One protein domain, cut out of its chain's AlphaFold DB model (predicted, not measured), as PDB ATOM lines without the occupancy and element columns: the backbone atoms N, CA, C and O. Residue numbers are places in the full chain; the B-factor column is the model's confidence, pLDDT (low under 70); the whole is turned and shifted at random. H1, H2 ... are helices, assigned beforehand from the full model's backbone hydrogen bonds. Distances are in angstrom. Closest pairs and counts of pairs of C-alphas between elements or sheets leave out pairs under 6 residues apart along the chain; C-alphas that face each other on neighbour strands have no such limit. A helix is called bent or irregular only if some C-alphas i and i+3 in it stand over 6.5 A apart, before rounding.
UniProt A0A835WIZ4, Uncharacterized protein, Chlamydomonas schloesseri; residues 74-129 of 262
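Overview. This is residues 74 to 129 of the 262 residues of an uncharacterized protein of Chlamydomonas schloesseri (UniProt A0A835WIZ4). One long, kinked helix, H3, makes much of the domain's length, and a shorter helix, H1, starts beside the middle of H3 and runs off sideways from it at a steep angle. From the far end of H1 the chain swings out, with residues 99 to 105 sticking out, and comes back through the tiny helix H2 to the start of H3, making a loosely closed loop. On the other side of H1 an unnamed arm, residues 74 to 87, comes in from one end of the domain and packs on the second half of H3 with Leu 82 and His 83. The printed part has 56 residues, with three named helices in the order H1, H2, H3 and no named strand; its class is all helix. The whole is compact, with a radius of gyration of the C-alphas of 11.2 A, and elongated, spanning 33 by 19 by 16 A.

Arrangement. Begin with H3, residues 109 to 128, which touches no helix but is near two. Look near residue 116 for its kink of 46 degrees; H3 is irregular there, with C-alphas 114 and 117 7.1 A apart. H1, residues 88 to 99, is close to H3 but not clearly touching: their closest C-alphas, those of Pro 88 and Trp 116, are 7.3 A apart. Their lines stand at a steep tilt of 68 degrees, only just short of about perpendicular, and they run the same way. H2, residues 104 to 107, is also close to H3 but not clearly touching, with the C-alphas of Leu 106 and Arg 112 closest at 5.8 A. H1 and H2 are apart, though a tight link of 4 residues joins them. In H1 each O i to N i+4 pair is within hydrogen-bond range, in H3 14 of 16 are, and H2 is too short for such a pair.

Along the chain. Find C-alpha 109 at (-23.404, -17.447, -31.051); from there H3 runs 27.0 A to C-alpha 128 at (-39.222, 4.469, -31.900). H1 begins at C-alpha 88, at (-25.651, -8.463, -26.626), and covers 15.7 A to C-alpha 99. H2 covers 5.5 A from C-alpha 104 to C-alpha 107.

Size, cuts and confidence. The two C-alphas farthest apart, those of Gly 74 and Arg 110, lie 33.7 A from each other. The printed part has no cut, and both links between helices are tight, with 1 residue between H2 and H3. The mean pLDDT of the printed part is 88.9; look to residue 102 for the one value under 70.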
ATOM      1  N   GLY A  74     -45.814   3.152 -24.589       84.94
ATOM      2  CA  GLY A  74     -46.880   3.016 -23.589       84.94
ATOM      3  C   GLY A  74     -47.991   2.029 -23.961       84.94
ATOM      4  O   GLY A  74     -48.813   1.702 -23.114       84.94
ATOM      5  N   HIS A  75     -48.024   1.555 -25.207       88.25
ATOM      6  CA  HIS A  75     -48.952   0.521 -25.664       88.25
ATOM      7  C   HIS A  75     -48.280  -0.850 -25.804       88.25
ATOM      8  O   HIS A  75     -48.934  -1.804 -26.225       88.25
ATOM      9  N   ASP A  76     -46.986  -0.974 -25.498       88.19
ATOM     10  CA  ASP A  76     -46.335  -2.276 -25.495       88.19
ATOM     11  C   ASP A  76     -46.681  -3.041 -24.215       88.19
ATOM     12  O   ASP A  76     -46.580  -2.502 -23.115       88.19
ATOM     13  N   LEU A  77     -47.102  -4.299 -24.366       86.25
ATOM     14  CA  LEU A  77     -47.339  -5.196 -23.233       86.25
ATOM     15  C   LEU A  77     -46.019  -5.712 -22.648       86.25
ATOM     16  O   LEU A  77     -45.975  -6.087 -21.480       86.25
ATOM     17  N   GLU A  78     -44.948  -5.694 -23.449       83.88
ATOM     18  CA  GLU A  78     -43.586  -5.964 -23.002       83.88
ATOM     19  C   GLU A  78     -42.808  -4.637 -22.930       83.88
ATOM     20  O   GLU A  78     -42.466  -4.071 -23.975       83.88
ATOM     21  N   PRO A  79     -42.532  -4.109 -21.722       80.81
ATOM     22  CA  PRO A  79     -41.919  -2.792 -21.562       80.81
ATOM     23  C   PRO A  79     -40.440  -2.766 -21.966       80.81
ATOM     24  O   PRO A  79     -39.885  -1.685 -22.181       80.81
ATOM     25  N   THR A  80     -39.782  -3.926 -22.071       90.62
ATOM     26  CA  THR A  80     -38.368  -4.004 -22.441       90.62
ATOM     27  C   THR A  80     -38.153  -3.577 -23.893       90.62
ATOM     28  O   THR A  80     -38.646  -4.198 -24.835       90.62
ATOM     29  N   ARG A  81     -37.360  -2.517 -24.077       92.69
ATOM     30  CA  ARG A  81     -37.040  -1.923 -25.381       92.69
ATOM     31  C   ARG A  81     -35.762  -2.542 -25.928       92.69
ATOM     32  O   ARG A  81     -34.662  -2.141 -25.532       92.69
ATOM     33  N   LEU A  82     -35.886  -3.509 -26.830       93.44
ATOM     34  CA  LEU A  82     -34.757  -4.313 -27.300       93.44
ATOM     35  C   LEU A  82     -33.677  -3.457 -27.972       93.44
ATOM     36  O   LEU A  82     -32.490  -3.724 -27.797       93.44
ATOM     37  N   HIS A  83     -34.041  -2.371 -28.661       94.75
ATOM     38  CA  HIS A  83     -33.035  -1.508 -29.296       94.75
ATOM     39  C   HIS A  83     -32.138  -0.750 -28.302       94.75
ATOM     40  O   HIS A  83     -31.037  -0.317 -28.659       94.75
ATOM     41  N   THR A  84     -32.585  -0.580 -27.054       95.62
ATOM     42  CA  THR A  84     -31.839   0.155 -26.018       95.62
ATOM     43  C   THR A  84     -30.778  -0.704 -25.329       95.62
ATOM     44  O   THR A  84     -29.845  -0.161 -24.739       95.62
ATOM     45  N   LEU A  85     -30.866  -2.031 -25.457       96.06
ATOM     46  CA  LEU A  85     -29.929  -2.975 -24.855       96.06
ATOM     47  C   LEU A  85     -28.611  -2.975 -25.642       96.06
ATOM     48  O   LEU A  85     -28.504  -3.549 -26.727       96.06
ATOM     49  N   ALA A  86     -27.613  -2.269 -25.106       93.62
ATOM     50  CA  ALA A  86     -26.277  -2.182 -25.694       93.62
ATOM     51  C   ALA A  86     -25.441  -3.451 -25.466       93.62
ATOM     52  O   ALA A  86     -24.527  -3.715 -26.245       93.62
ATOM     53  N   ASP A  87     -25.765  -4.220 -24.426       95.25
ATOM     54  CA  ASP A  87     -25.167  -5.522 -24.146       95.25
ATOM     55  C   ASP A  87     -25.848  -6.628 -24.984       95.25
ATOM     56  O   ASP A  87     -27.068  -6.812 -24.867       95.25
ATOM     57  N   PRO A  88     -25.103  -7.364 -25.837       94.56
ATOM     58  CA  PRO A  88     -25.651  -8.463 -26.626       94.56
ATOM     59  C   PRO A  88     -26.297  -9.570 -25.789       94.56
ATOM     60  O   PRO A  88     -27.321 -10.110 -26.210       94.56
ATOM     61  N   ASP A  89     -25.740  -9.912 -24.627       93.88
ATOM     62  CA  ASP A  89     -26.261 -11.021 -23.822       93.88
ATOM     63  C   ASP A  89     -27.614 -10.654 -23.202       93.88
ATOM     64  O   ASP A  89     -28.581 -11.410 -23.346       93.88
ATOM     65  N   ALA A  90     -27.732  -9.449 -22.635       95.50
ATOM     66  CA  ALA A  90     -29.013  -8.898 -22.199       95.50
ATOM     67  C   ALA A  90     -30.039  -8.828 -23.345       95.50
ATOM     68  O   ALA A  90     -31.203  -9.194 -23.157       95.50
ATOM     69  N   PHE A  91     -29.616  -8.406 -24.545       95.62
ATOM     70  CA  PHE A  91     -30.482  -8.388 -25.727       95.62
ATOM     71  C   PHE A  91     -31.021  -9.779 -26.056       95.62
ATOM     72  O   PHE A  91     -32.225  -9.938 -26.249       95.62
ATOM     73  N   TRP A  92     -30.156 -10.794 -26.130       93.44
ATOM     74  CA  TRP A  92     -30.581 -12.137 -26.518       93.44
ATOM     75  C   TRP A  92     -31.413 -12.828 -25.440       93.44
ATOM     76  O   TRP A  92     -32.311 -13.596 -25.790       93.44
ATOM     77  N   ALA A  93     -31.173 -12.533 -24.162       91.12
ATOM     78  CA  ALA A  93     -32.024 -12.988 -23.067       91.12
ATOM     79  C   ALA A  93     -33.448 -12.424 -23.204       91.12
ATOM     80  O   ALA A  93     -34.407 -13.193 -23.275       91.12
ATOM     81  N   ALA A  94     -33.581 -11.102 -23.357       91.12
ATOM     82  CA  ALA A  94     -34.874 -10.443 -23.554       91.12
ATOM     83  C   ALA A  94     -35.556 -10.872 -24.867       91.12
ATOM     84  O   ALA A  94     -36.762 -11.112 -24.903       91.12
ATOM     85  N   PHE A  95     -34.790 -11.033 -25.951       90.75
ATOM     86  CA  PHE A  95     -35.306 -11.539 -27.222       90.75
ATOM     87  C   PHE A  95     -35.869 -12.955 -27.070       90.75
ATOM     88  O   PHE A  95     -36.971 -13.221 -27.535       90.75
ATOM     89  N   THR A  96     -35.149 -13.855 -26.397       87.31
ATOM     90  CA  THR A  96     -35.596 -15.243 -26.185       87.31
ATOM     91  C   THR A  96     -36.826 -15.293 -25.283       87.31
ATOM     92  O   THR A  96     -37.734 -16.073 -25.541       87.31
ATOM     93  N   GLN A  97     -36.906 -14.426 -24.272       84.94
ATOM     94  CA  GLN A  97     -38.098 -14.301 -23.433       84.94
ATOM     95  C   GLN A  97     -39.327 -13.823 -24.223       84.94
ATOM     96  O   GLN A  97     -40.440 -14.222 -23.902       84.94
ATOM     97  N   ARG A  98     -39.126 -12.952 -25.224       83.94
ATOM     98  CA  ARG A  98     -40.205 -12.305 -25.988       83.94
ATOM     99  C   ARG A  98     -40.588 -13.023 -27.284       83.94
ATOM    100  O   ARG A  98     -41.694 -12.807 -27.783       83.94
ATOM    101  N   TYR A  99     -39.685 -13.795 -27.879       80.69
ATOM    102  CA  TYR A  99     -39.882 -14.460 -29.173       80.69
ATOM    103  C   TYR A  99     -39.598 -15.965 -29.150       80.69
ATOM    104  O   TYR A  99     -39.730 -16.607 -30.193       80.69
ATOM    105  N   GLY A 100     -39.191 -16.524 -28.012       79.25
ATOM    106  CA  GLY A 100     -38.838 -17.928 -27.857       79.25
ATOM    107  C   GLY A 100     -37.612 -18.304 -28.681       79.25
ATOM    108  O   GLY A 100     -36.940 -17.462 -29.287       79.25
ATOM    109  N   ASN A 101     -37.328 -19.603 -28.755       72.62
ATOM    110  CA  ASN A 101     -36.249 -20.123 -29.593       72.62
ATOM    111  C   ASN A 101     -36.779 -20.676 -30.927       72.62
ATOM    112  O   ASN A 101     -36.562 -21.833 -31.287       72.62
ATOM    113  N   THR A 102     -37.521 -19.844 -31.664       66.75
ATOM    114  CA  THR A 102     -38.229 -20.270 -32.885       66.75
ATOM    115  C   THR A 102     -37.322 -20.524 -34.090       66.75
ATOM    116  O   THR A 102     -37.718 -21.228 -35.018       66.75
ATOM    117  N   ASN A 103     -36.099 -19.984 -34.090       74.56
ATOM    118  CA  ASN A 103     -35.141 -20.159 -35.176       74.56
ATOM    119  C   ASN A 103     -33.889 -20.910 -34.684       74.56
ATOM    120  O   ASN A 103     -33.072 -20.308 -33.983       74.56
ATOM    121  N   PRO A 104     -33.669 -22.173 -35.100       75.06
ATOM    122  CA  PRO A 104     -32.534 -22.973 -34.635       75.06
ATOM    123  C   PRO A 104     -31.173 -22.378 -35.020       75.06
ATOM    124  O   PRO A 104     -30.184 -22.633 -34.340       75.06
ATOM    125  N   LEU A 105     -31.101 -21.537 -36.060       79.25
ATOM    126  CA  LEU A 105     -29.861 -20.840 -36.417       79.25
ATOM    127  C   LEU A 105     -29.417 -19.854 -35.332       79.25
ATOM    128  O   LEU A 105     -28.225 -19.588 -35.197       79.25
ATOM    129  N   LEU A 106     -30.356 -19.330 -34.539       85.19
ATOM    130  CA  LEU A 106     -30.052 -18.449 -33.415       85.19
ATOM    131  C   LEU A 106     -29.492 -19.211 -32.208       85.19
ATOM    132  O   LEU A 106     -29.168 -18.569 -31.217       85.19
ATOM    133  N   ALA A 107     -29.336 -20.536 -32.261       85.69
ATOM    134  CA  ALA A 107     -28.573 -21.271 -31.252       85.69
ATOM    135  C   ALA A 107     -27.050 -21.076 -31.407       85.69
ATOM    136  O   ALA A 107     -26.320 -21.260 -30.438       85.69
ATOM    137  N   ASP A 108     -26.564 -20.683 -32.594       89.12
ATOM    138  CA  ASP A 108     -25.139 -20.428 -32.840       89.12
ATOM    139  C   ASP A 108     -24.761 -18.981 -32.444       89.12
ATOM    140  O   ASP A 108     -25.250 -18.021 -33.058       89.12
ATOM    141  N   PRO A 109     -23.852 -18.778 -31.466       90.56
ATOM    142  CA  PRO A 109     -23.404 -17.447 -31.051       90.56
ATOM    143  C   PRO A 109     -22.792 -16.611 -32.183       90.56
ATOM    144  O   PRO A 109     -22.911 -15.386 -32.181       90.56
ATOM    145  N   ARG A 110     -22.178 -17.247 -33.186       91.06
ATOM    146  CA  ARG A 110     -21.592 -16.551 -34.344       91.06
ATOM    147  C   ARG A 110     -22.680 -15.946 -35.224       91.06
ATOM    148  O   ARG A 110     -22.540 -14.826 -35.706       91.06
ATOM    149  N   VAL A 111     -23.794 -16.660 -35.395       90.75
ATOM    150  CA  VAL A 111     -24.966 -16.146 -36.118       90.75
ATOM    151  C   VAL A 111     -25.592 -14.996 -35.335       90.75
ATOM    152  O   VAL A 111     -25.886 -13.953 -35.918       90.75
ATOM    153  N   ARG A 112     -25.733 -15.141 -34.010       92.69
ATOM    154  CA  ARG A 112     -26.206 -14.061 -33.131       92.69
ATOM    155  C   ARG A 112     -25.359 -12.799 -33.274       92.69
ATOM    156  O   ARG A 112     -25.920 -11.725 -33.464       92.69
ATOM    157  N   GLN A 113     -24.033 -12.923 -33.258       91.56
ATOM    158  CA  GLN A 113     -23.119 -11.791 -33.420       91.56
ATOM    159  C   GLN A 113     -23.310 -11.072 -34.764       91.56
ATOM    160  O   GLN A 113     -23.308  -9.844 -34.812       91.56
ATOM    161  N   LEU A 114     -23.511 -11.825 -35.849       89.19
ATOM    162  CA  LEU A 114     -23.730 -11.263 -37.184       89.19
ATOM    163  C   LEU A 114     -25.097 -10.580 -37.325       89.19
ATOM    164  O   LEU A 114     -25.214  -9.559 -37.999       89.19
ATOM    165  N   VAL A 115     -26.142 -11.144 -36.715       89.00
ATOM    166  CA  VAL A 115     -27.527 -10.669 -36.870       89.00
ATOM    167  C   VAL A 115     -27.872  -9.551 -35.887       89.00
ATOM    168  O   VAL A 115     -28.698  -8.698 -36.216       89.00
ATOM    169  N   TRP A 116     -27.242  -9.528 -34.711       92.69
ATOM    170  CA  TRP A 116     -27.571  -8.608 -33.621       92.69
ATOM    171  C   TRP A 116     -27.612  -7.128 -34.038       92.69
ATOM    172  O   TRP A 116     -28.634  -6.498 -33.765       92.69
ATOM    173  N   PRO A 117     -26.620  -6.560 -34.758       91.56
ATOM    174  CA  PRO A 117     -26.651  -5.139 -35.117       91.56
ATOM    175  C   PRO A 117     -27.846  -4.767 -36.002       91.56
ATOM    176  O   PRO A 117     -28.478  -3.732 -35.803       91.56
ATOM    177  N   VAL A 118     -28.182  -5.632 -36.964       92.00
ATOM    178  CA  VAL A 118     -29.303  -5.420 -37.890       92.00
ATOM    179  C   VAL A 118     -30.629  -5.570 -37.157       92.00
ATOM    180  O   VAL A 118     -31.514  -4.734 -37.301       92.00
ATOM    181  N   LEU A 119     -30.755  -6.608 -36.333       91.62
ATOM    182  CA  LEU A 119     -31.981  -6.879 -35.595       91.62
ATOM    183  C   LEU A 119     -32.262  -5.791 -34.548       91.62
ATOM    184  O   LEU A 119     -33.403  -5.370 -34.385       91.62
ATOM    185  N   ARG A 120     -31.220  -5.278 -33.886       94.50
ATOM    186  CA  ARG A 120     -31.321  -4.133 -32.975       94.50
ATOM    187  C   ARG A 120     -31.813  -2.871 -33.699       94.50
ATOM    188  O   ARG A 120     -32.633  -2.146 -33.140       94.50
ATOM    189  N   ALA A 121     -31.366  -2.630 -34.934       93.75
ATOM    190  CA  ALA A 121     -31.859  -1.527 -35.763       93.75
ATOM    191  C   ALA A 121     -33.330  -1.715 -36.185       93.75
ATOM    192  O   ALA A 121     -34.098  -0.756 -36.163       93.75
ATOM    193  N   ASP A 122     -33.752  -2.947 -36.481       91.38
ATOM    194  CA  ASP A 122     -35.159  -3.256 -36.780       91.38
ATOM    195  C   ASP A 122     -36.065  -3.005 -35.568       91.38
ATOM    196  O   ASP A 122     -37.123  -2.383 -35.695       91.38
ATOM    197  N   PHE A 123     -35.616  -3.392 -34.371       92.12
ATOM    198  CA  PHE A 123     -36.304  -3.018 -33.138       92.12
ATOM    199  C   PHE A 123     -36.325  -1.510 -32.933       92.12
ATOM    200  O   PHE A 123     -37.343  -0.983 -32.502       92.12
ATOM    201  N   GLN A 124     -35.260  -0.790 -33.290       93.62
ATOM    202  CA  GLN A 124     -35.256   0.667 -33.195       93.62
ATOM    203  C   GLN A 124     -36.331   1.281 -34.094       93.62
ATOM    204  O   GLN A 124     -37.077   2.139 -33.625       93.62
ATOM    205  N   LEU A 125     -36.464   0.821 -35.343       91.38
ATOM    206  CA  LEU A 125     -37.515   1.271 -36.262       91.38
ATOM    207  C   LEU A 125     -38.910   1.084 -35.663       91.38
ATOM    208  O   LEU A 125     -39.697   2.031 -35.638       91.38
ATOM    209  N   ALA A 126     -39.206  -0.121 -35.173       89.12
ATOM    210  CA  ALA A 126     -40.524  -0.456 -34.645       89.12
ATOM    211  C   ALA A 126     -40.819   0.250 -33.313       89.12
ATOM    212  O   ALA A 126     -41.904   0.791 -33.116       89.12
ATOM    213  N   GLU A 127     -39.851   0.270 -32.399       91.00
ATOM    214  CA  GLU A 127     -40.038   0.776 -31.042       91.00
ATOM    215  C   GLU A 127     -40.055   2.312 -31.009       91.00
ATOM    216  O   GLU A 127     -40.779   2.898 -30.201       91.00
ATOM    217  N   THR A 128     -39.297   2.992 -31.874       91.44
ATOM    218  CA  THR A 128     -39.222   4.469 -31.900       91.44
ATOM    219  C   THR A 128     -40.212   5.130 -32.855       91.44
ATOM    220  O   THR A 128     -40.292   6.359 -32.883       91.44
ATOM    221  N   TYR A 129     -40.989   4.352 -33.613       91.19
ATOM    222  CA  TYR A 129     -41.996   4.921 -34.496       91.19
ATOM    223  C   TYR A 129     -43.088   5.641 -33.699       91.19
ATOM    224  O   TYR A 129     -43.779   5.063 -32.856       91.19
TER     225      TYR A 129